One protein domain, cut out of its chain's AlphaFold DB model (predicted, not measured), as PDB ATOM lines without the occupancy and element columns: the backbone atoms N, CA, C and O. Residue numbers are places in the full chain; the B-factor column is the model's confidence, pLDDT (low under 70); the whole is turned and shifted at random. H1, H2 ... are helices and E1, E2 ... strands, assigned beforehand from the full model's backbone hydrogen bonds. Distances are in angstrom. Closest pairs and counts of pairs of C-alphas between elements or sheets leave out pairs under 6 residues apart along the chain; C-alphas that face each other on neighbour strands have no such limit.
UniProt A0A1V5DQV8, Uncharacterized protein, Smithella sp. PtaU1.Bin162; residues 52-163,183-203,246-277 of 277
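AT A GLANCE: This is residues 52 to 163, 183 to 203 and 246 to 277 of the 277 residues of an uncharacterized protein of Smithella sp. PtaU1.Bin162 (UniProt A0A1V5DQV8). Helix H3 crosses one face of a twisted three-stranded antiparallel sheet, with H2 by its E1 edge and H8 at the end of the strands where E1 and E3 finish. H1, H5 and H6 lie toward the opposite end of the strands, while H7 lies off beyond the E3 edge, where residues 183 to 189 stand free. The printed part has 165 residues with eight named helices and three named strands, in the order H1 E1 H2 H3 H4 E2 H5 H6 H7 E3 H8; the sheet runs E1 E2 E3, and the class is mixed, helices and strands. The whole is compact, with a radius of gyration of the C-alphas of 17.2 A and spans of 51 by 42 by 27 A.

HOW THE PARTS SIT: H1, residues 52 to 58, only grazes the sheet of E1, residues 60 to 66, E2, residues 132 to 140, and E3, residues 249 to 258. Its closest C-alphas to E2 are those of Ala 56 and Lys 140, 5.1 A apart. E1 and E2 are antiparallel at 171 degrees, with N 63 and O 136 2.8 A apart, within hydrogen-bond range. E2 and E3 are antiparallel at 168 degrees, with N 135 and O 255 2.8 A apart, also within range. E3 bends by 53 degrees at residue 252. The sheet is twisted, its C-alphas lying up to 4.4 A off the best plane. Residues 62 to 63 of E1 also pair, antiparallel, with residues 96 to 97. H2, residues 81 to 91, only grazes the sheet; the closest C-alphas of E1 and H2 are those of Val 65 and Ser 88, 5.9 A apart. H3, residues 106 to 116, is on the sheet at a height of 9.2 A, over E2 and only just over E3, with 3 of its C-alphas falling on E3. It runs across the strands, at 73 degrees to E2 on the local plane. H2 and H3 touch, with the C-alphas of Phe 82 and Ala 110 6.0 A apart, at a steep tilt of 54 degrees, opposite ways. H4, residues 126 to 129, is only just not on the sheet, with 4 pairs of C-alphas within 10 A. H5, residues 143 to 146, and H6, residues 149 to 152, are not on it. H7, residues 186 to 199, touches no helix and is not on the sheet. H8, residues 261 to 275, only grazes the sheet; its residues 270 to 274 only just touch H2, with 3 pairs of C-alphas within 8 A, the closest Val 91 and Val 271 at 6.2 A, about perpendicular at 75 degrees. Every O i to N i+4 pair is within hydrogen-bond range in H1, H2, H3, H7 and H8; H4, H5 and H6 are too short for such a pair.

IN THESE COORDINATES: H1 begins at C-alpha 52 (-1.730, -12.350, 70.917). E1 is 20.5 A long, E2 26.4 A and E3 26.6 A, from first to last C-alpha. H2 and H3 are each 15.2 A, H7 19.3 A and H8 21.1 A, ending at C-alpha 275 (-10.350, 25.844, 86.377).

THE WHOLE: The C-alphas farthest apart are those of Phe 184 and Phe 277, 52.9 A. Residues 164 to 182 and 204 to 245 are not printed; the gaps are 17.6 A from C-alpha 163 to 183 and 27.4 A from C-alpha 203 to 246. The links E1 to H2 and H2 to H3 are long, 14 residues each. The mean pLDDT of the printed part is 76.1; 43 residues are under 70, among them 145 to 163 and 183 to 197.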
ATOM      1  N   GLU A  52      -2.641 -13.502  70.845       81.69
ATOM      2  CA  GLU A  52      -1.730 -12.350  70.917       81.69
ATOM      3  C   GLU A  52      -1.886 -11.406  69.726       81.69
ATOM      4  O   GLU A  52      -1.809 -10.184  69.884       81.69
ATOM      5  N   VAL A  53      -2.151 -11.956  68.540       81.06
ATOM      6  CA  VAL A  53      -2.415 -11.161  67.335       81.06
ATOM      7  C   VAL A  53      -3.716 -10.374  67.481       81.06
ATOM      8  O   VAL A  53      -3.754  -9.183  67.164       81.06
ATOM      9  N   GLU A  54      -4.778 -11.015  67.968       85.00
ATOM     10  CA  GLU A  54      -6.071 -10.371  68.196       85.00
ATOM     11  C   GLU A  54      -5.978  -9.303  69.289       85.00
ATOM     12  O   GLU A  54      -6.402  -8.164  69.075       85.00
ATOM     13  N   LYS A  55      -5.307  -9.619  70.404       86.88
ATOM     14  CA  LYS A  55      -5.027  -8.665  71.479       86.88
ATOM     15  C   LYS A  55      -4.289  -7.436  70.953       86.88
ATOM     16  O   LYS A  55      -4.747  -6.322  71.180       86.88
ATOM     17  N   ALA A  56      -3.199  -7.609  70.201       79.75
ATOM     18  CA  ALA A  56      -2.443  -6.483  69.648       79.75
ATOM     19  C   ALA A  56      -3.289  -5.600  68.709       79.75
ATOM     20  O   ALA A  56      -3.171  -4.377  68.738       79.75
ATOM     21  N   ARG A  57      -4.181  -6.201  67.909       80.06
ATOM     22  CA  ARG A  57      -5.090  -5.459  67.015       80.06
ATOM     23  C   ARG A  57      -6.180  -4.693  67.763       80.06
ATOM     24  O   ARG A  57      -6.604  -3.641  67.271       80.06
ATOM     25  N   ALA A  58      -6.631  -5.220  68.899       86.44
ATOM     26  CA  ALA A  58      -7.605  -4.585  69.781       86.44
ATOM     27  C   ALA A  58      -6.977  -3.478  70.647       86.44
ATOM     28  O   ALA A  58      -7.656  -2.517  71.003       86.44
ATOM     29  N   THR A  59      -5.677  -3.566  70.944       88.62
ATOM     30  CA  THR A  59      -4.928  -2.543  71.685       88.62
ATOM     31  C   THR A  59      -4.705  -1.297  70.824       88.62
ATOM     32  O   THR A  59      -3.720  -1.190  70.086       88.62
ATOM     33  N   ARG A  60      -5.621  -0.334  70.937       87.56
ATOM     34  CA  ARG A  60      -5.603   0.938  70.204       87.56
ATOM     35  C   ARG A  60      -5.703   2.129  71.146       87.56
ATOM     36  O   ARG A  60      -6.217   2.009  72.254       87.56
ATOM     37  N   GLY A  61      -5.221   3.275  70.685       90.12
ATOM     38  CA  GLY A  61      -5.426   4.557  71.340       90.12
ATOM     39  C   GLY A  61      -5.694   5.664  70.330       90.12
ATOM     40  O   GLY A  61      -5.346   5.561  69.149       90.12
ATOM     41  N   SER A  62      -6.333   6.725  70.807       93.44
ATOM     42  CA  SER A  62      -6.692   7.881  69.997       93.44
ATOM     43  C   SER A  62      -6.578   9.180  70.775       93.44
ATOM     44  O   SER A  62      -6.920   9.246  71.953       93.44
ATOM     45  N   ILE A  63      -6.133  10.221  70.082       94.44
ATOM     46  CA  ILE A  63      -5.917  11.566  70.605       94.44
ATOM     47  C   ILE A  63      -6.662  12.554  69.718       94.44
ATOM     48  O   ILE A  63      -6.589  12.454  68.494       94.44
ATOM     49  N   ASN A  64      -7.333  13.519  70.332       95.38
ATOM     50  CA  ASN A  64      -7.966  14.661  69.687       95.38
ATOM     51  C   ASN A  64      -7.753  15.900  70.568       95.38
ATOM     52  O   ASN A  64      -8.562  16.212  71.435       95.38
ATOM     53  N   VAL A  65      -6.627  16.582  70.380       95.06
ATOM     54  CA  VAL A  65      -6.157  17.627  71.300       95.06
ATOM     55  C   VAL A  65      -6.057  18.958  70.589       95.06
ATOM     56  O   VAL A  65      -5.445  19.049  69.530       95.06
ATOM     57  N   ILE A  66      -6.611  20.003  71.201       94.19
ATOM     58  CA  ILE A  66      -6.478  21.384  70.735       94.19
ATOM     59  C   ILE A  66      -5.327  22.047  71.491       94.19
ATOM     60  O   ILE A  66      -5.306  22.073  72.722       94.19
ATOM     61  N   LEU A  67      -4.381  22.617  70.748       93.31
ATOM     62  CA  LEU A  67      -3.247  23.339  71.307       93.31
ATOM     63  C   LEU A  67      -3.676  24.759  71.679       93.31
ATOM     64  O   LEU A  67      -4.115  25.538  70.828       93.31
ATOM     65  N   LEU A  68      -3.544  25.101  72.958       90.31
ATOM     66  CA  LEU A  68      -3.966  26.385  73.508       90.31
ATOM     67  C   LEU A  68      -2.815  27.121  74.197       90.31
ATOM     68  O   LEU A  68      -1.907  26.487  74.737       90.31
ATOM     69  N   PRO A  69      -2.879  28.462  74.244       88.56
ATOM     70  CA  PRO A  69      -2.052  29.220  75.165       88.56
ATOM     71  C   PRO A  69      -2.486  28.961  76.613       88.56
ATOM     72  O   PRO A  69      -3.678  28.831  76.909       88.56
ATOM     73  N   GLY A  70      -1.511  28.934  77.517       82.81
ATOM     74  CA  GLY A  70      -1.716  28.736  78.945       82.81
ATOM     75  C   GLY A  70      -2.189  27.329  79.302       82.81
ATOM     76  O   GLY A  70      -2.927  27.192  80.270       82.81
ATOM     77  N   CYS A  71      -1.821  26.299  78.534       83.25
ATOM     78  CA  CYS A  71      -2.029  24.891  78.889       83.25
ATOM     79  C   CYS A  71      -1.199  24.455  80.106       83.25
ATOM     80  O   CYS A  71      -1.519  23.440  80.727       83.25
ATOM     81  N   ALA A  72      -0.103  25.152  80.409       80.31
ATOM     82  CA  ALA A  72       0.730  24.843  81.562       80.31
ATOM     83  C   ALA A  72      -0.050  24.969  82.885       80.31
ATOM     84  O   ALA A  72      -0.959  25.788  83.016       80.31
ATOM     85  N   ALA A  73       0.306  24.126  83.861       73.12
ATOM     86  CA  ALA A  73      -0.313  24.151  85.187       73.12
ATOM     87  C   ALA A  73       0.072  25.418  85.968       73.12
ATOM     88  O   ALA A  73      -0.773  26.007  86.636       73.12
ATOM     89  N   ASP A  74       1.325  25.856  85.826       75.50
ATOM     90  CA  ASP A  74       1.844  27.048  86.487       75.50
ATOM     91  C   ASP A  74       1.840  28.252  85.533       75.50
ATOM     92  O   ASP A  74       2.291  28.122  84.392       75.50
ATOM     93  N   PRO A  75       1.438  29.456  85.986       69.06
ATOM     94  CA  PRO A  75       1.428  30.665  85.156       69.06
ATOM     95  C   PRO A  75       2.799  31.072  84.586       69.06
ATOM     96  O   PRO A  75       2.859  31.824  83.618       69.06
ATOM     97  N   GLN A  76       3.894  30.611  85.199       72.75
ATOM     98  CA  GLN A  76       5.269  30.891  84.767       72.75
ATOM     99  C   GLN A  76       5.875  29.764  83.915       72.75
ATOM    100  O   GLN A  76       6.948  29.943  83.336       72.75
ATOM    101  N   ALA A  77       5.217  28.604  83.838       78.38
ATOM    102  CA  ALA A  77       5.711  27.470  83.073       78.38
ATOM    103  C   ALA A  77       5.412  27.639  81.578       78.38
ATOM    104  O   ALA A  77       4.405  28.219  81.172       78.38
ATOM    105  N   GLN A  78       6.309  27.117  80.742       79.25
ATOM    106  CA  GLN A  78       6.116  27.141  79.297       79.25
ATOM    107  C   GLN A  78       5.022  26.153  78.881       79.25
ATOM    108  O   GLN A  78       4.948  25.027  79.381       79.25
ATOM    109  N   ASP A  79       4.191  26.563  77.924       84.38
ATOM    110  CA  ASP A  79       3.252  25.650  77.289       84.38
ATOM    111  C   ASP A  79       4.005  24.611  76.469       84.38
ATOM    112  O   ASP A  79       4.883  24.936  75.670       84.38
ATOM    113  N   THR A  80       3.623  23.353  76.648       88.81
ATOM    114  CA  THR A  80       4.177  22.235  75.894       88.81
ATOM    115  C   THR A  80       3.054  21.360  75.363       88.81
ATOM    116  O   THR A  80       1.930  21.376  75.878       88.81
ATOM    117  N   LEU A  81       3.376  20.527  74.373       89.06
ATOM    118  CA  LEU A  81       2.467  19.493  73.880       89.06
ATOM    119  C   LEU A  81       1.959  18.603  75.020       89.06
ATOM    120  O   LEU A  81       0.773  18.293  75.080       89.06
ATOM    121  N   PHE A  82       2.844  18.236  75.949       90.94
ATOM    122  CA  PHE A  82       2.475  17.449  77.121       90.94
ATOM    123  C   PHE A  82       1.460  18.184  78.005       90.94
ATOM    124  O   PHE A  82       0.474  17.584  78.433       90.94
ATOM    125  N   SER A  83       1.656  19.486  78.234       90.25
ATOM    126  CA  SER A  83       0.718  20.313  79.000       90.25
ATOM    127  C   SER A  83      -0.665  20.349  78.343       90.25
ATOM    128  O   SER A  83      -1.665  20.165  79.031       90.25
ATOM    129  N   CYS A  84      -0.743  20.518  77.017       91.94
ATOM    130  CA  CYS A  84      -2.036  20.518  76.326       91.94
ATOM    131  C   CYS A  84      -2.677  19.123  76.257       91.94
ATOM    132  O   CYS A  84      -3.888  19.025  76.408       91.94
ATOM    133  N   LEU A  85      -1.898  18.042  76.122       92.94
ATOM    134  CA  LEU A  85      -2.403  16.663  76.242       92.94
ATOM    135  C   LEU A  85      -3.043  16.417  77.612       92.94
ATOM    136  O   LEU A  85      -4.131  15.850  77.699       92.94
ATOM    137  N   LYS A  86      -2.365  16.856  78.680       93.38
ATOM    138  CA  LYS A  86      -2.877  16.757  80.047       93.38
ATOM    139  C   LYS A  86      -4.165  17.567  80.199       93.38
ATOM    140  O   LYS A  86      -5.173  17.000  80.602       93.38
ATOM    141  N   LEU A  87      -4.148  18.843  79.804       91.69
ATOM    142  CA  LEU A  87      -5.321  19.713  79.882       91.69
ATOM    143  C   LEU A  87      -6.514  19.139  79.109       91.69
ATOM    144  O   LEU A  87      -7.618  19.111  79.637       91.69
ATOM    145  N   SER A  88      -6.308  18.670  77.877       92.75
ATOM    146  CA  SER A  88      -7.383  18.085  77.074       92.75
ATOM    147  C   SER A  88      -7.994  16.860  77.725       92.75
ATOM    148  O   SER A  88      -9.217  16.762  77.762       92.75
ATOM    149  N   ARG A  89      -7.176  15.972  78.296       93.38
ATOM    150  CA  ARG A  89      -7.680  14.822  79.052       93.38
ATOM    151  C   ARG A  89      -8.499  15.253  80.271       93.38
ATOM    152  O   ARG A  89      -9.512  14.628  80.559       93.38
ATOM    153  N   ASP A  90      -8.069  16.298  80.970       91.44
ATOM    154  CA  ASP A  90      -8.754  16.774  82.174       91.44
ATOM    155  C   ASP A  90     -10.086  17.483  81.824       91.44
ATOM    156  O   ASP A  90     -11.068  17.349  82.550       91.44
ATOM    157  N   VAL A  91     -10.154  18.186  80.684       91.12
ATOM    158  CA  VAL A  91     -11.372  18.862  80.183       91.12
ATOM    159  C   VAL A  91     -12.352  17.889  79.526       91.12
ATOM    160  O   VAL A  91     -13.561  18.003  79.704       91.12
ATOM    161  N   ASN A  92     -11.839  16.960  78.726       92.38
ATOM    162  CA  ASN A  92     -12.614  15.956  78.016       92.38
ATOM    163  C   ASN A  92     -11.826  14.635  78.001       92.38
ATOM    164  O   ASN A  92     -10.988  14.445  77.116       92.38
ATOM    165  N   PRO A  93     -12.089  13.700  78.929       90.56
ATOM    166  CA  PRO A  93     -11.363  12.431  79.004       90.56
ATOM    167  C   PRO A  93     -11.381  11.621  77.700       90.56
ATOM    168  O   PRO A  93     -10.384  10.991  77.355       90.56
ATOM    169  N   GLU A  94     -12.461  11.719  76.918       92.12
ATOM    170  CA  GLU A  94     -12.607  11.034  75.624       92.12
ATOM    171  C   GLU A  94     -11.680  11.585  74.534       92.12
ATOM    172  O   GLU A  94     -11.449  10.943  73.511       92.12
ATOM    173  N   SER A  95     -11.111  12.773  74.743       93.12
ATOM    174  CA  SER A  95     -10.131  13.358  73.826       93.12
ATOM    175  C   SER A  95      -8.777  12.646  73.860       93.12
ATOM    176  O   SER A  95      -7.985  12.791  72.929       93.12
ATOM    177  N   VAL A  96      -8.490  11.880  74.919       94.50
ATOM    178  CA  VAL A  96      -7.228  11.157  75.097       94.50
ATOM    179  C   VAL A  96      -7.516   9.743  75.594       94.50
ATOM    180  O   VAL A  96      -7.492   9.457  76.790       94.50
ATOM    181  N   GLN A  97      -7.742   8.837  74.648       95.19
ATOM    182  CA  GLN A  97      -7.978   7.422  74.912       95.19
ATOM    183  C   GLN A  97      -6.669   6.648  74.764       95.19
ATOM    184  O   GLN A  97      -6.121   6.510  73.668       95.19
ATOM    185  N   LEU A  98      -6.152   6.138  75.881       91.81
ATOM    186  CA  LEU A  98      -5.002   5.235  75.892       91.81
ATOM    187  C   LEU A  98      -5.490   3.789  76.056       91.81
ATOM    188  O   LEU A  98      -6.460   3.562  76.782       91.81
ATOM    189  N   PRO A  99      -4.821   2.804  75.434       88.38
ATOM    190  CA  PRO A  99      -5.197   1.406  75.586       88.38
ATOM    191  C   PRO A  99      -5.126   0.964  77.054       88.38
ATOM    192  O   PRO A  99      -4.089   1.092  77.709       88.38
ATOM    193  N   ALA A 100      -6.228   0.412  77.563       83.31
ATOM    194  CA  ALA A 100      -6.307  -0.083  78.932       83.31
ATOM    195  C   ALA A 100      -5.369  -1.283  79.160       83.31
ATOM    196  O   ALA A 100      -5.189  -2.130  78.285       83.31
ATOM    197  N   GLY A 101      -4.776  -1.369  80.355       80.94
ATOM    198  CA  GLY A 101      -3.885  -2.472  80.739       80.94
ATOM    199  C   GLY A 101      -2.480  -2.420  80.126       80.94
ATOM    200  O   GLY A 101      -1.644  -3.263  80.451       80.94
ATOM    201  N   GLU A 102      -2.186  -1.426  79.287       82.06
ATOM    202  CA  GLU A 102      -0.846  -1.172  78.762       82.06
ATOM    203  C   GLU A 102      -0.141  -0.088  79.590       82.06
ATOM    204  O   GLU A 102      -0.755   0.865  80.069       82.06
ATOM    205  N   LYS A 103       1.184  -0.194  79.734       82.75
ATOM    206  CA  LYS A 103       2.009   0.812  80.431       82.75
ATOM    207  C   LYS A 103       2.315   2.015  79.525       82.75
ATOM    208  O   LYS A 103       3.472   2.414  79.386       82.75
ATOM    209  N   LEU A 104       1.291   2.561  78.872       83.69
ATOM    210  CA  LEU A 104       1.398   3.727  78.002       83.69
ATOM    211  C   LEU A 104       0.914   4.980  78.745       83.69
ATOM    212  O   LEU A 104      -0.164   4.979  79.327       83.69
ATOM    213  N   TYR A 105       1.701   6.056  78.723       87.44
ATOM    214  CA  TYR A 105       1.363   7.331  79.355       87.44
ATOM    215  C   TYR A 105       1.492   8.492  78.361       87.44
ATOM    216  O   TYR A 105       2.033   8.336  77.267       87.44
ATOM    217  N   LEU A 106       1.010   9.677  78.753       87.88
ATOM    218  CA  LEU A 106       0.947  10.867  77.888       87.88
ATOM    219  C   LEU A 106       2.299  11.286  77.294       87.88
ATOM    220  O   LEU A 106       2.340  11.832  76.200       87.88
ATOM    221  N   GLY A 107       3.405  11.019  77.991       84.50
ATOM    222  CA  GLY A 107       4.754  11.299  77.496       84.50
ATOM    223  C   GLY A 107       5.117  10.468  76.264       84.50
ATOM    224  O   GLY A 107       5.640  11.024  75.306       84.50
ATOM    225  N   HIS A 108       4.745   9.182  76.223       82.88
ATOM    226  CA  HIS A 108       4.928   8.363  75.017       82.88
ATOM    227  C   HIS A 108       4.095   8.884  73.845       82.88
ATOM    228  O   HIS A 108       4.556   8.925  72.710       82.88
ATOM    229  N   VAL A 109       2.866   9.319  74.121       86.44
ATOM    230  CA  VAL A 109       1.986   9.889  73.097       86.44
ATOM    231  C   VAL A 109       2.542  11.200  72.553       86.44
ATOM    232  O   VAL A 109       2.538  11.407  71.342       86.44
ATOM    233  N   ALA A 110       3.053  12.071  73.426       86.62
ATOM    234  CA  ALA A 110       3.734  13.287  73.001       86.62
ATOM    235  C   ALA A 110       4.893  12.944  72.056       86.62
ATOM    236  O   ALA A 110       5.044  13.573  71.013       86.62
ATOM    237  N   GLU A 111       5.656  11.897  72.364       79.94
ATOM    238  CA  GLU A 111       6.730  11.430  71.495       79.94
ATOM    239  C   GLU A 111       6.228  10.889  70.146       79.94
ATOM    240  O   GLU A 111       6.814  11.217  69.113       79.94
ATOM    241  N   PHE A 112       5.119  10.135  70.114       78.38
ATOM    242  CA  PHE A 112       4.490   9.702  68.857       78.38
ATOM    243  C   PHE A 112       4.136  10.892  67.963       78.38
ATOM    244  O   PHE A 112       4.466  10.893  66.775       78.38
ATOM    245  N   ILE A 113       3.519  11.926  68.540       80.94
ATOM    246  CA  ILE A 113       3.123  13.143  67.824       80.94
ATOM    247  C   ILE A 113       4.354  13.886  67.301       80.94
ATOM    248  O   ILE A 113       4.394  14.257  66.131       80.94
ATOM    249  N   LEU A 114       5.377  14.084  68.137       80.12
ATOM    250  CA  LEU A 114       6.596  14.794  67.741       80.12
ATOM    251  C   LEU A 114       7.344  14.079  66.616       80.12
ATOM    252  O   LEU A 114       7.847  14.727  65.700       80.12
ATOM    253  N   ARG A 115       7.387  12.744  66.651       72.19
ATOM    254  CA  ARG A 115       7.985  11.938  65.582       72.19
ATOM    255  C   ARG A 115       7.163  12.009  64.294       72.19
ATOM    256  O   ARG A 115       7.746  12.170  63.222       72.19
ATOM    257  N   ALA A 116       5.835  11.927  64.392       72.25
ATOM    258  CA  ALA A 116       4.938  12.019  63.241       72.25
ATOM    259  C   ALA A 116       4.958  13.416  62.588       72.25
ATOM    260  O   ALA A 116       4.914  13.531  61.368       72.25
ATOM    261  N   LEU A 117       5.098  14.472  63.392       74.75
ATOM    262  CA  LEU A 117       5.093  15.874  62.968       74.75
ATOM    263  C   LEU A 117       6.499  16.499  62.974       74.75
ATOM    264  O   LEU A 117       6.647  17.708  63.147       74.75
ATOM    265  N   LYS A 118       7.549  15.698  62.748       74.44
ATOM    266  CA  LYS A 118       8.960  16.123  62.871       74.44
ATOM    267  C   LYS A 118       9.331  17.376  62.065       74.44
ATOM    268  O   LYS A 118      10.197  18.138  62.480       74.44
ATOM    269  N   TYR A 119       8.678  17.608  60.925       69.25
ATOM    270  CA  TYR A 119       8.947  18.760  60.053       69.25
ATOM    271  C   TYR A 119       8.378  20.083  60.582       69.25
ATOM    272  O   TYR A 119       8.770  21.149  60.112       69.25
ATOM    273  N   TYR A 120       7.476  20.022  61.561       67.62
ATOM    274  CA  TYR A 120       6.868  21.199  62.166       67.62
ATOM    275  C   TYR A 120       7.674  21.773  63.330       67.62
ATOM    276  O   TYR A 120       7.414  22.909  63.705       67.62
ATOM    277  N   GLN A 121       8.656  21.045  63.884       76.75
ATOM    278  CA  GLN A 121       9.465  21.547  65.008       76.75
ATOM    279  C   GLN A 121       8.589  22.053  66.172       76.75
ATOM    280  O   GLN A 121       8.715  23.174  66.675       76.75
ATOM    281  N   LEU A 122       7.620  21.216  66.557       75.44
ATOM    282  CA  LEU A 122       6.614  21.538  67.573       75.44
ATOM    283  C   LEU A 122       7.228  21.905  68.929       75.44
ATOM    284  O   LEU A 122       6.628  22.689  69.657       75.44
ATOM    285  N   GLN A 123       8.389  21.347  69.286       78.00
ATOM    286  CA  GLN A 123       9.049  21.653  70.558       78.00
ATOM    287  C   GLN A 123       9.685  23.040  70.539       78.00
ATOM    288  O   GLN A 123       9.536  23.801  71.490       78.00
ATOM    289  N   GLU A 124      10.364  23.382  69.448       77.75
ATOM    290  CA  GLU A 124      11.078  24.647  69.307       77.75
ATOM    291  C   GLU A 124      10.113  25.832  69.178       77.75
ATOM    292  O   GLU A 124      10.454  26.964  69.508       77.75
ATOM    293  N   SER A 125       8.907  25.572  68.663       78.81
ATOM    294  CA  SER A 125       8.005  26.612  68.161       78.81
ATOM    295  C   SER A 125       6.550  26.387  68.548       78.81
ATOM    296  O   SER A 125       5.646  26.724  67.791       78.81
ATOM    297  N   PHE A 126       6.305  25.820  69.730       85.25
ATOM    298  CA  PHE A 126       4.972  25.378  70.148       85.25
ATOM    299  C   PHE A 126       3.884  26.459  70.021       85.25
ATOM    300  O   PHE A 126       2.755  26.169  69.627       85.25
ATOM    301  N   LYS A 127       4.244  27.721  70.285       86.25
ATOM    302  CA  LYS A 127       3.336  28.877  70.204       86.25
ATOM    303  C   LYS A 127       2.755  29.109  68.810       86.25
ATOM    304  O   LYS A 127       1.624  29.575  68.694       86.25
ATOM    305  N   ASP A 128       3.499  28.753  67.765       84.81
ATOM    306  CA  ASP A 128       3.068  28.930  66.376       84.81
ATOM    307  C   ASP A 128       1.873  28.012  66.049       84.81
ATOM    308  O   ASP A 128       1.103  28.287  65.132       84.81
ATOM    309  N   PHE A 129       1.671  26.954  66.840       88.06
ATOM    310  CA  PHE A 129       0.633  25.942  66.643       88.06
ATOM    311  C   PHE A 129      -0.611  26.153  67.511       88.06
ATOM    312  O   PHE A 129      -1.514  25.315  67.516       88.06
ATOM    313  N   TYR A 130      -0.715  27.268  68.237       90.12
ATOM    314  CA  TYR A 130      -1.933  27.576  68.984       90.12
ATOM    315  C   TYR A 130      -3.142  27.723  68.057       90.12
ATOM    316  O   TYR A 130      -3.100  28.438  67.054       90.12
ATOM    317  N   GLY A 131      -4.250  27.079  68.426       87.88
ATOM    318  CA  GLY A 131      -5.453  26.989  67.598       87.88
ATOM    319  C   GLY A 131      -5.402  25.883  66.545       87.88
ATOM    320  O   GLY A 131      -6.283  25.824  65.689       87.88
ATOM    321  N   CYS A 132      -4.391  25.014  66.586       91.19
ATOM    322  CA  CYS A 132      -4.387  23.763  65.836       91.19
ATOM    323  C   CYS A 132      -4.929  22.617  66.695       91.19
ATOM    324  O   CYS A 132      -4.731  22.583  67.912       91.19
ATOM    325  N   ARG A 133      -5.583  21.658  66.045       90.31
ATOM    326  CA  ARG A 133      -5.958  20.366  66.610       90.31
ATOM    327  C   ARG A 133      -5.027  19.299  66.067       90.31
ATOM    328  O   ARG A 133      -4.754  19.278  64.872       90.31
ATOM    329  N   ILE A 134      -4.590  18.405  66.943       89.56
ATOM    330  CA  ILE A 134      -3.867  17.188  66.591       89.56
ATOM    331  C   ILE A 134      -4.797  15.997  66.797       89.56
ATOM    332  O   ILE A 134      -5.288  15.772  67.905       89.56
ATOM    333  N   ILE A 135      -5.002  15.233  65.727       86.62
ATOM    334  CA  ILE A 135      -5.736  13.970  65.725       86.62
ATOM    335  C   ILE A 135      -4.720  12.853  65.499       86.62
ATOM    336  O   ILE A 135      -4.072  12.814  64.457       86.62
ATOM    337  N   LEU A 136      -4.566  11.952  66.468       85.50
ATOM    338  CA  LEU A 136      -3.664  10.802  66.377       85.50
ATOM    339  C   LEU A 136      -4.460   9.517  66.596       85.50
ATOM    340  O   LEU A 136      -5.192   9.418  67.577       85.50
ATOM    341  N   LYS A 137      -4.265   8.505  65.751       83.62
ATOM    342  CA  LYS A 137      -4.683   7.123  66.018       83.62
ATOM    343  C   LYS A 137      -3.468   6.221  65.958       83.62
ATOM    344  O   LYS A 137      -2.647   6.332  65.048       83.62
ATOM    345  N   PHE A 138      -3.346   5.334  66.932       81.00
ATOM    346  CA  PHE A 138      -2.236   4.399  67.009       81.00
ATOM    347  C   PHE A 138      -2.706   3.053  67.553       81.00
ATOM    348  O   PHE A 138      -3.697   2.958  68.280       81.00
ATOM    349  N   ARG A 139      -1.970   1.999  67.216       83.88
ATOM    350  CA  ARG A 139      -2.236   0.638  67.684       83.88
ATOM    351  C   ARG A 139      -0.956  -0.097  68.016       83.88
ATOM    352  O   ARG A 139       0.119   0.282  67.554       83.88
ATOM    353  N   LYS A 140      -1.073  -1.177  68.779       81.94
ATOM    354  CA  LYS A 140       0.054  -2.071  69.025       81.94
ATOM    355  C   LYS A 140       0.400  -2.848  67.752       81.94
ATOM    356  O   LYS A 140      -0.467  -3.212  66.947       81.94
ATOM    357  N   LEU A 141       1.689  -3.076  67.556       75.88
ATOM    358  CA  LEU A 141       2.196  -3.947  66.511       75.88
ATOM    359  C   LEU A 141       1.906  -5.395  66.878       75.88
ATOM    360  O   LEU A 141       2.055  -5.821  68.023       75.88
ATOM    361  N   THR A 142       1.517  -6.167  65.877       77.44
ATOM    362  CA  THR A 142       1.440  -7.619  66.006       77.44
ATOM    363  C   THR A 142       2.856  -8.202  66.100       77.44
ATOM    364  O   THR A 142       3.793  -7.621  65.539       77.44
ATOM    365  N   PRO A 143       3.055  -9.362  66.749       74.81
ATOM    366  CA  PRO A 143       4.395  -9.936  66.861       74.81
ATOM    367  C   PRO A 143       5.017 -10.243  65.486       74.81
ATOM    368  O   PRO A 143       6.214 -10.050  65.276       74.81
ATOM    369  N   ARG A 144       4.198 -10.606  64.490       72.06
ATOM    370  CA  ARG A 144       4.620 -10.714  63.085       72.06
ATOM    371  C   ARG A 144       5.144  -9.398  62.494       72.06
ATOM    372  O   ARG A 144       6.116  -9.428  61.742       72.06
ATOM    373  N   GLU A 145       4.517  -8.261  62.796       67.31
ATOM    374  CA  GLU A 145       4.984  -6.948  62.327       67.31
ATOM    375  C   GLU A 145       6.314  -6.566  62.982       67.31
ATOM    376  O   GLU A 145       7.236  -6.173  62.264       67.31
ATOM    377  N   MET A 146       6.450  -6.784  64.297       66.38
ATOM    378  CA  MET A 146       7.701  -6.538  65.030       66.38
ATOM    379  C   MET A 146       8.874  -7.364  64.485       66.38
ATOM    380  O   MET A 146      10.007  -6.892  64.452       66.38
ATOM    381  N   ARG A 147       8.605  -8.591  64.018       65.94
ATOM    382  CA  ARG A 147       9.615  -9.493  63.439       65.94
ATOM    383  C   ARG A 147       9.942  -9.216  61.972       65.94
ATOM    384  O   ARG A 147      10.888  -9.793  61.440       65.94
ATOM    385  N   SER A 148       9.169  -8.381  61.281       61.91
ATOM    386  CA  SER A 148       9.397  -8.139  59.856       61.91
ATOM    387  C   SER A 148      10.704  -7.359  59.615       61.91
ATOM    388  O   SER A 148      11.046  -6.453  60.370       61.91
ATOM    389  N   ARG A 149      11.440  -7.667  58.530       42.81
ATOM    390  CA  ARG A 149      12.661  -6.921  58.122       42.81
ATOM    391  C   ARG A 149      12.411  -5.412  57.977       42.81
ATOM    392  O   ARG A 149      13.275  -4.612  58.311       42.81
ATOM    393  N   LYS A 150      11.187  -5.035  57.590       49.62
ATOM    394  CA  LYS A 150      10.697  -3.649  57.555       49.62
ATOM    395  C   LYS A 150      10.495  -3.014  58.942       49.62
ATOM    396  O   LYS A 150       9.982  -1.915  59.027       49.62
ATOM    397  N   PHE A 151      10.844  -3.683  60.031       45.94
ATOM    398  CA  PHE A 151      10.901  -3.093  61.368       45.94
ATOM    399  C   PHE A 151      12.344  -3.030  61.870       45.94
ATOM    400  O   PHE A 151      12.745  -2.022  62.440       45.94
ATOM    401  N   ALA A 152      13.150  -4.052  61.567       39.34
ATOM    402  CA  ALA A 152      14.575  -4.088  61.902       39.34
ATOM    403  C   ALA A 152      15.398  -3.004  61.176       39.34
ATOM    404  O   ALA A 152      16.268  -2.397  61.790       39.34
ATOM    405  N   ASP A 153      15.085  -2.706  59.912       36.84
ATOM    406  CA  ASP A 153      15.718  -1.593  59.181       36.84
ATOM    407  C   ASP A 153      15.111  -0.223  59.566       36.84
ATOM    408  O   ASP A 153      15.703   0.828  59.333       36.84
ATOM    409  N   TYR A 154      13.933  -0.229  60.200       39.09
ATOM    410  CA  TYR A 154      13.151   0.956  60.567       39.09
ATOM    411  C   TYR A 154      13.294   1.340  62.043       39.09
ATOM    412  O   TYR A 154      12.795   2.389  62.443       39.09
ATOM    413  N   SER A 155      14.031   0.577  62.856       35.00
ATOM    414  CA  SER A 155      14.346   0.943  64.244       35.00
ATOM    415  C   SER A 155      15.213   2.206  64.351       35.00
ATOM    416  O   SER A 155      15.420   2.713  65.448       35.00
ATOM    417  N   GLY A 156      15.692   2.745  63.221       37.72
ATOM    418  CA  GLY A 156      16.228   4.103  63.138       37.72
ATOM    419  C   GLY A 156      15.153   5.196  63.204       37.72
ATOM    420  O   GLY A 156      15.415   6.241  63.781       37.72
ATOM    421  N   PHE A 157      13.951   4.968  62.660       38.62
ATOM    422  CA  PHE A 157      12.817   5.902  62.633       38.62
ATOM    423  C   PHE A 157      11.521   5.161  62.226       38.62
ATOM    424  O   PHE A 157      11.110   5.222  61.069       38.62
ATOM    425  N   ALA A 158      10.840   4.477  63.149       37.16
ATOM    426  CA  ALA A 158       9.555   3.831  62.859       37.16
ATOM    427  C   ALA A 158       8.374   4.696  63.334       37.16
ATOM    428  O   ALA A 158       7.796   4.478  64.393       37.16
ATOM    429  N   VAL A 159       8.015   5.684  62.514       36.84
ATOM    430  CA  VAL A 159       6.616   6.067  62.264       36.84
ATOM    431  C   VAL A 159       6.438   5.858  60.763       36.84
ATOM    432  O   VAL A 159       6.906   6.669  59.969       36.84
ATOM    433  N   GLY A 160       5.884   4.711  60.368       35.50
ATOM    434  CA  GLY A 160       5.767   4.312  58.966       35.50
ATOM    435  C   GLY A 160       4.467   3.565  58.705       35.50
ATOM    436  O   GLY A 160       4.268   2.465  59.208       35.50
ATOM    437  N   SER A 161       3.592   4.171  57.906       38.28
ATOM    438  CA  SER A 161       2.326   3.612  57.428       38.28
ATOM    439  C   SER A 161       2.533   2.355  56.572       38.28
ATOM    440  O   SER A 161       3.313   2.365  55.617       38.28
ATOM    441  N   ALA A 162       1.776   1.291  56.845       34.03
ATOM    442  CA  ALA A 162       1.676   0.135  55.961       34.03
ATOM    443  C   ALA A 162       0.686   0.431  54.818       34.03
ATOM    444  O   ALA A 162      -0.523   0.413  55.023       34.03
ATOM    445  N   GLY A 163       1.194   0.694  53.612       27.11
ATOM    446  CA  GLY A 163       0.356   0.899  52.429       27.11
ATOM    447  C   GLY A 163       1.137   0.804  51.120       27.11
ATOM    448  O   GLY A 163       1.643   1.788  50.600       27.11
ATOM    449  N   GLY A 183      14.196   9.215  51.197       30.55
ATOM    450  CA  GLY A 183      15.109  10.378  51.143       30.55
ATOM    451  C   GLY A 183      15.220  11.165  49.825       30.55
ATOM    452  O   GLY A 183      15.688  12.297  49.855       30.55
ATOM    453  N   PHE A 184      14.753  10.631  48.692       29.64
ATOM    454  CA  PHE A 184      14.657  11.375  47.419       29.64
ATOM    455  C   PHE A 184      13.224  11.807  47.069       29.64
ATOM    456  O   PHE A 184      13.038  12.745  46.298       29.64
ATOM    457  N   LYS A 185      12.206  11.179  47.674       37.59
ATOM    458  CA  LYS A 185      10.807  11.633  47.596       37.59
ATOM    459  C   LYS A 185      10.521  12.796  48.542       37.59
ATOM    460  O   LYS A 185       9.653  13.603  48.248       37.59
ATOM    461  N   ALA A 186      11.312  12.936  49.605       43.06
ATOM    462  CA  ALA A 186      11.118  13.939  50.645       43.06
ATOM    463  C   ALA A 186      11.101  15.400  50.152       43.06
ATOM    464  O   ALA A 186      10.428  16.212  50.772       43.06
ATOM    465  N   GLU A 187      11.804  15.755  49.069       39.88
ATOM    466  CA  GLU A 187      11.829  17.141  48.563       39.88
ATOM    467  C   GLU A 187      10.623  17.470  47.667       39.88
ATOM    468  O   GLU A 187      10.056  18.556  47.778       39.88
ATOM    469  N   ILE A 188      10.183  16.516  46.836       43.09
ATOM    470  CA  ILE A 188       8.931  16.630  46.065       43.09
ATOM    471  C   ILE A 188       7.743  16.617  47.035       43.09
ATOM    472  O   ILE A 188       6.893  17.505  46.989       43.09
ATOM    473  N   ASP A 189       7.760  15.699  48.006       51.25
ATOM    474  CA  ASP A 189       6.768  15.645  49.077       51.25
ATOM    475  C   ASP A 189       6.781  16.928  49.918       51.25
ATOM    476  O   ASP A 189       5.719  17.343  50.375       51.25
ATOM    477  N   ARG A 190       7.937  17.597  50.097       58.12
ATOM    478  CA  ARG A 190       8.046  18.884  50.809       58.12
ATOM    479  C   ARG A 190       7.363  20.016  50.055       58.12
ATOM    480  O   ARG A 190       6.675  20.801  50.697       58.12
ATOM    481  N   GLN A 191       7.548  20.129  48.740       56.84
ATOM    482  CA  GLN A 191       6.906  21.190  47.952       56.84
ATOM    483  C   GLN A 191       5.384  21.010  47.919       56.84
ATOM    484  O   GLN A 191       4.652  21.940  48.260       56.84
ATOM    485  N   ASP A 192       4.917  19.787  47.654       60.84
ATOM    486  CA  ASP A 192       3.492  19.446  47.714       60.84
ATOM    487  C   ASP A 192       2.926  19.629  49.130       60.84
ATOM    488  O   ASP A 192       1.753  19.946  49.337       60.84
ATOM    489  N   PHE A 193       3.743  19.395  50.155       63.53
ATOM    490  CA  PHE A 193       3.376  19.633  51.544       63.53
ATOM    491  C   PHE A 193       3.306  21.124  51.884       63.53
ATOM    492  O   PHE A 193       2.331  21.531  52.506       63.53
ATOM    493  N   GLU A 194       4.257  21.949  51.446       65.25
ATOM    494  CA  GLU A 194       4.212  23.405  51.633       65.25
ATOM    495  C   GLU A 194       2.959  24.002  50.984       65.25
ATOM    496  O   GLU A 194       2.247  24.769  51.634       65.25
ATOM    497  N   GLU A 195       2.622  23.590  49.758       67.94
ATOM    498  CA  GLU A 195       1.410  24.056  49.078       67.94
ATOM    499  C   GLU A 195       0.133  23.644  49.834       67.94
ATOM    500  O   GLU A 195      -0.780  24.452  50.032       67.94
ATOM    501  N   ARG A 196       0.077  22.398  50.324       60.72
ATOM    502  CA  ARG A 196      -1.055  21.902  51.124       60.72
ATOM    503  C   ARG A 196      -1.170  22.610  52.472       60.72
ATOM    504  O   ARG A 196      -2.278  22.958  52.866       60.72
ATOM    505  N   VAL A 197      -0.058  22.857  53.163       65.38
ATOM    506  CA  VAL A 197      -0.013  23.585  54.444       65.38
ATOM    507  C   VAL A 197      -0.549  25.002  54.282       65.38
ATOM    508  O   VAL A 197      -1.390  25.423  55.077       65.38
ATOM    509  N   VAL A 198      -0.137  25.695  53.215       72.44
ATOM    510  CA  VAL A 198      -0.651  27.028  52.869       72.44
ATOM    511  C   VAL A 198      -2.153  26.973  52.590       72.44
ATOM    512  O   VAL A 198      -2.906  27.772  53.145       72.44
ATOM    513  N   ARG A 199      -2.617  25.996  51.799       68.50
ATOM    514  CA  ARG A 199      -4.047  25.816  51.493       68.50
ATOM    515  C   ARG A 199      -4.895  25.547  52.743       68.50
ATOM    516  O   ARG A 199      -6.045  25.966  52.795       68.50
ATOM    517  N   MET A 200      -4.331  24.864  53.737       60.47
ATOM    518  CA  MET A 200      -5.003  24.530  54.998       60.47
ATOM    519  C   MET A 200      -4.850  25.607  56.084       60.47
ATOM    520  O   MET A 200      -5.364  25.429  57.188       60.47
ATOM    521  N   GLY A 201      -4.146  26.711  55.809       69.56
ATOM    522  CA  GLY A 201      -3.912  27.777  56.789       69.56
ATOM    523  C   GLY A 201      -3.113  27.321  58.017       69.56
ATOM    524  O   GLY A 201      -3.270  27.882  59.103       69.56
ATOM    525  N   LEU A 202      -2.295  26.276  57.865       75.75
ATOM    526  CA  LEU A 202      -1.425  25.763  58.919       75.75
ATOM    527  C   LEU A 202      -0.100  26.549  58.947       75.75
ATOM    528  O   LEU A 202       0.307  27.095  57.918       75.75
ATOM    529  N   PRO A 203       0.608  26.597  60.094       73.19
ATOM    530  CA  PRO A 203       1.942  27.191  60.156       73.19
ATOM    531  C   PRO A 203       2.881  26.521  59.151       73.19
ATOM    532  O   PRO A 203       2.916  25.292  59.053       73.19
ATOM    533  N   ILE A 246       7.654   2.180  73.074       61.38
ATOM    534  CA  ILE A 246       7.401   3.060  71.915       61.38
ATOM    535  C   ILE A 246       7.571   2.288  70.608       61.38
ATOM    536  O   ILE A 246       6.745   2.414  69.708       61.38
ATOM    537  N   ALA A 247       8.602   1.443  70.531       65.12
ATOM    538  CA  ALA A 247       8.891   0.626  69.354       65.12
ATOM    539  C   ALA A 247       7.805  -0.427  69.063       65.12
ATOM    540  O   ALA A 247       7.729  -0.925  67.943       65.12
ATOM    541  N   SER A 248       6.952  -0.742  70.045       72.81
ATOM    542  CA  SER A 248       5.856  -1.707  69.913       72.81
ATOM    543  C   SER A 248       4.539  -1.121  69.376       72.81
ATOM    544  O   SER A 248       3.571  -1.869  69.232       72.81
ATOM    545  N   TYR A 249       4.474   0.180  69.065       76.38
ATOM    546  CA  TYR A 249       3.270   0.829  68.526       76.38
ATOM    547  C   TYR A 249       3.488   1.398  67.125       76.38
ATOM    548  O   TYR A 249       4.564   1.866  66.763       76.38
ATOM    549  N   LEU A 250       2.406   1.388  66.352       77.00
ATOM    550  CA  LEU A 250       2.294   1.989  65.035       77.00
ATOM    551  C   LEU A 250       1.304   3.149  65.090       77.00
ATOM    552  O   LEU A 250       0.174   2.978  65.547       77.00
ATOM    553  N   VAL A 251       1.702   4.302  64.557       76.31
ATOM    554  CA  VAL A 251       0.781   5.409  64.274       76.31
ATOM    555  C   VAL A 251       0.054   5.109  62.965       76.31
ATOM    556  O   VAL A 251       0.683   4.987  61.915       76.31
ATOM    557  N   GLU A 252      -1.266   4.966  63.040       74.69
ATOM    558  CA  GLU A 252      -2.137   4.725  61.885       74.69
ATOM    559  C   GLU A 252      -2.532   6.037  61.205       74.69
ATOM    560  O   GLU A 252      -2.609   6.109  59.982       74.69
ATOM    561  N   GLU A 253      -2.751   7.084  61.999       76.44
ATOM    562  CA  GLU A 253      -3.182   8.396  61.529       76.44
ATOM    563  C   GLU A 253      -2.565   9.474  62.420       76.44
ATOM    564  O   GLU A 253      -2.587   9.347  63.643       76.44
ATOM    565  N   CYS A 254      -2.023  10.531  61.820       79.94
ATOM    566  CA  CYS A 254      -1.611  11.739  62.528       79.94
ATOM    567  C   CYS A 254      -1.924  12.949  61.655       79.94
ATOM    568  O   CYS A 254      -1.232  13.201  60.670       79.94
ATOM    569  N   VAL A 255      -2.959  13.693  62.020       79.69
ATOM    570  CA  VAL A 255      -3.429  14.864  61.281       79.69
ATOM    571  C   VAL A 255      -3.335  16.085  62.180       79.69
ATOM    572  O   VAL A 255      -3.605  16.017  63.379       79.69
ATOM    573  N   MET A 256      -2.943  17.208  61.587       86.12
ATOM    574  CA  MET A 256      -3.007  18.510  62.226       86.12
ATOM    575  C   MET A 256      -3.922  19.414  61.407       86.12
ATOM    576  O   MET A 256      -3.708  19.575  60.209       86.12
ATOM    577  N   GLU A 257      -4.924  20.006  62.049       84.88
ATOM    578  CA  GLU A 257      -5.906  20.876  61.398       84.88
ATOM    579  C   GLU A 257      -6.059  22.206  62.137       84.88
ATOM    580  O   GLU A 257      -5.795  22.307  63.338       84.88
ATOM    581  N   ARG A 258      -6.469  23.255  61.418       87.38
ATOM    582  CA  ARG A 258      -6.793  24.547  62.026       87.38
ATOM    583  C   ARG A 258      -8.205  24.487  62.596       87.38
ATOM    584  O   ARG A 258      -9.146  24.172  61.877       87.38
ATOM    585  N   VAL A 259      -8.355  24.829  63.871       88.75
ATOM    586  CA  VAL A 259      -9.661  24.816  64.534       88.75
ATOM    587  C   VAL A 259     -10.414  26.112  64.210       88.75
ATOM    588  O   VAL A 259      -9.828  27.198  64.318       88.75
ATOM    589  N   PRO A 260     -11.702  26.043  63.830       88.88
ATOM    590  CA  PRO A 260     -12.504  27.233  63.585       88.88
ATOM    591  C   PRO A 260     -12.704  28.050  64.875       88.88
ATOM    592  O   PRO A 260     -12.755  27.492  65.975       88.88
ATOM    593  N   PRO A 261     -12.856  29.384  64.773       90.00
ATOM    594  CA  PRO A 261     -12.921  30.267  65.941       90.00
ATOM    595  C   PRO A 261     -14.101  29.954  66.873       90.00
ATOM    596  O   PRO A 261     -13.975  30.086  68.088       90.00
ATOM    597  N   GLU A 262     -15.230  29.497  66.330       92.81
ATOM    598  CA  GLU A 262     -16.407  29.114  67.117       92.81
ATOM    599  C   GLU A 262     -16.118  27.933  68.047       92.81
ATOM    600  O   GLU A 262     -16.449  27.965  69.232       92.81
ATOM    601  N   GLU A 263     -15.457  26.904  67.520       92.44
ATOM    602  CA  GLU A 263     -15.072  25.723  68.287       92.44
ATOM    603  C   GLU A 263     -13.982  26.056  69.310       92.44
ATOM    604  O   GLU A 263     -14.047  25.608  70.455       92.44
ATOM    605  N   MET A 264     -13.034  26.921  68.940       91.81
ATOM    606  CA  MET A 264     -12.017  27.427  69.862       91.81
ATOM    607  C   MET A 264     -12.625  28.148  71.065       91.81
ATOM    608  O   MET A 264     -12.162  27.949  72.187       91.81
ATOM    609  N   ASN A 265     -13.652  28.972  70.848       92.75
ATOM    610  CA  ASN A 265     -14.329  29.687  71.928       92.75
ATOM    611  C   ASN A 265     -15.053  28.716  72.863       92.75
ATOM    612  O   ASN A 265     -14.814  28.753  74.066       92.75
ATOM    613  N   ARG A 266     -15.818  27.763  72.310       93.19
ATOM    614  CA  ARG A 266     -16.481  26.718  73.111       93.19
ATOM    615  C   ARG A 266     -15.485  25.931  73.959       93.19
ATOM    616  O   ARG A 266     -15.723  25.689  75.138       93.19
ATOM    617  N   TYR A 267     -14.353  25.547  73.374       92.62
ATOM    618  CA  TYR A 267     -13.332  24.797  74.097       92.62
ATOM    619  C   TYR A 267     -12.657  25.635  75.197       92.62
ATOM    620  O   TYR A 267     -12.410  25.129  76.291       92.62
ATOM    621  N   ARG A 268     -12.418  26.933  74.961       91.25
ATOM    622  CA  ARG A 268     -11.932  27.855  76.005       91.25
ATOM    623  C   ARG A 268     -12.921  27.990  77.156       91.25
ATOM    624  O   ARG A 268     -12.485  27.994  78.306       91.25
ATOM    625  N   ASP A 269     -14.216  28.054  76.865       92.12
ATOM    626  CA  ASP A 269     -15.247  28.117  77.899       92.12
ATOM    627  C   ASP A 269     -15.212  26.857  78.772       92.12
ATOM    628  O   ASP A 269     -15.223  26.968  79.998       92.12
ATOM    629  N   LEU A 270     -15.069  25.667  78.175       91.00
ATOM    630  CA  LEU A 270     -14.920  24.407  78.919       91.00
ATOM    631  C   LEU A 270     -13.687  24.415  79.837       91.00
ATOM    632  O   LEU A 270     -13.786  24.060  81.011       91.00
ATOM    633  N   VAL A 271     -12.540  24.883  79.335       90.62
ATOM    634  CA  VAL A 271     -11.307  25.025  80.130       90.62
ATOM    635  C   VAL A 271     -11.510  25.979  81.312       90.62
ATOM    636  O   VAL A 271     -11.063  25.696  82.423       90.62
ATOM    637  N   GLN A 272     -12.178  27.115  81.093       89.62
ATOM    638  CA  GLN A 272     -12.452  28.084  82.156       89.62
ATOM    639  C   GLN A 272     -13.396  27.528  83.221       89.62
ATOM    640  O   GLN A 272     -13.211  27.830  84.396       89.62
ATOM    641  N   HIS A 273     -14.391  26.732  82.826       88.75
ATOM    642  CA  HIS A 273     -15.268  26.058  83.780       88.75
ATOM    643  C   HIS A 273     -14.477  25.074  84.638       88.75
ATOM    644  O   HIS A 273     -14.595  25.138  85.855       88.75
ATOM    645  N   LEU A 274     -13.614  24.248  84.033       86.31
ATOM    646  CA  LEU A 274     -12.787  23.289  84.772       86.31
ATOM    647  C   LEU A 274     -11.887  23.973  85.812       86.31
ATOM    648  O   LEU A 274     -11.775  23.484  86.921       86.31
ATOM    649  N   ARG A 275     -11.278  25.120  85.480       81.94
ATOM    650  CA  ARG A 275     -10.350  25.844  86.377       81.94
ATOM    651  C   ARG A 275     -11.006  26.566  87.552       81.94
ATOM    652  O   ARG A 275     -10.295  27.051  88.427       81.94
ATOM    653  N   LYS A 276     -12.328  26.737  87.525       77.94
ATOM    654  CA  LYS A 276     -13.079  27.348  88.634       77.94
ATOM    655  C   LYS A 276     -13.398  26.342  89.743       77.94
ATOM    656  O   LYS A 276     -13.799  26.781  90.819       77.94
ATOM    657  N   PHE A 277     -13.245  25.050  89.466       56.28
ATOM    658  CA  PHE A 277     -13.398  23.945  90.408       56.28
ATOM    659  C   PHE A 277     -12.028  23.367  90.771       56.28
ATOM    660  O   PHE A 277     -11.922  22.835  91.896       56.28
TER     661      PHE A 277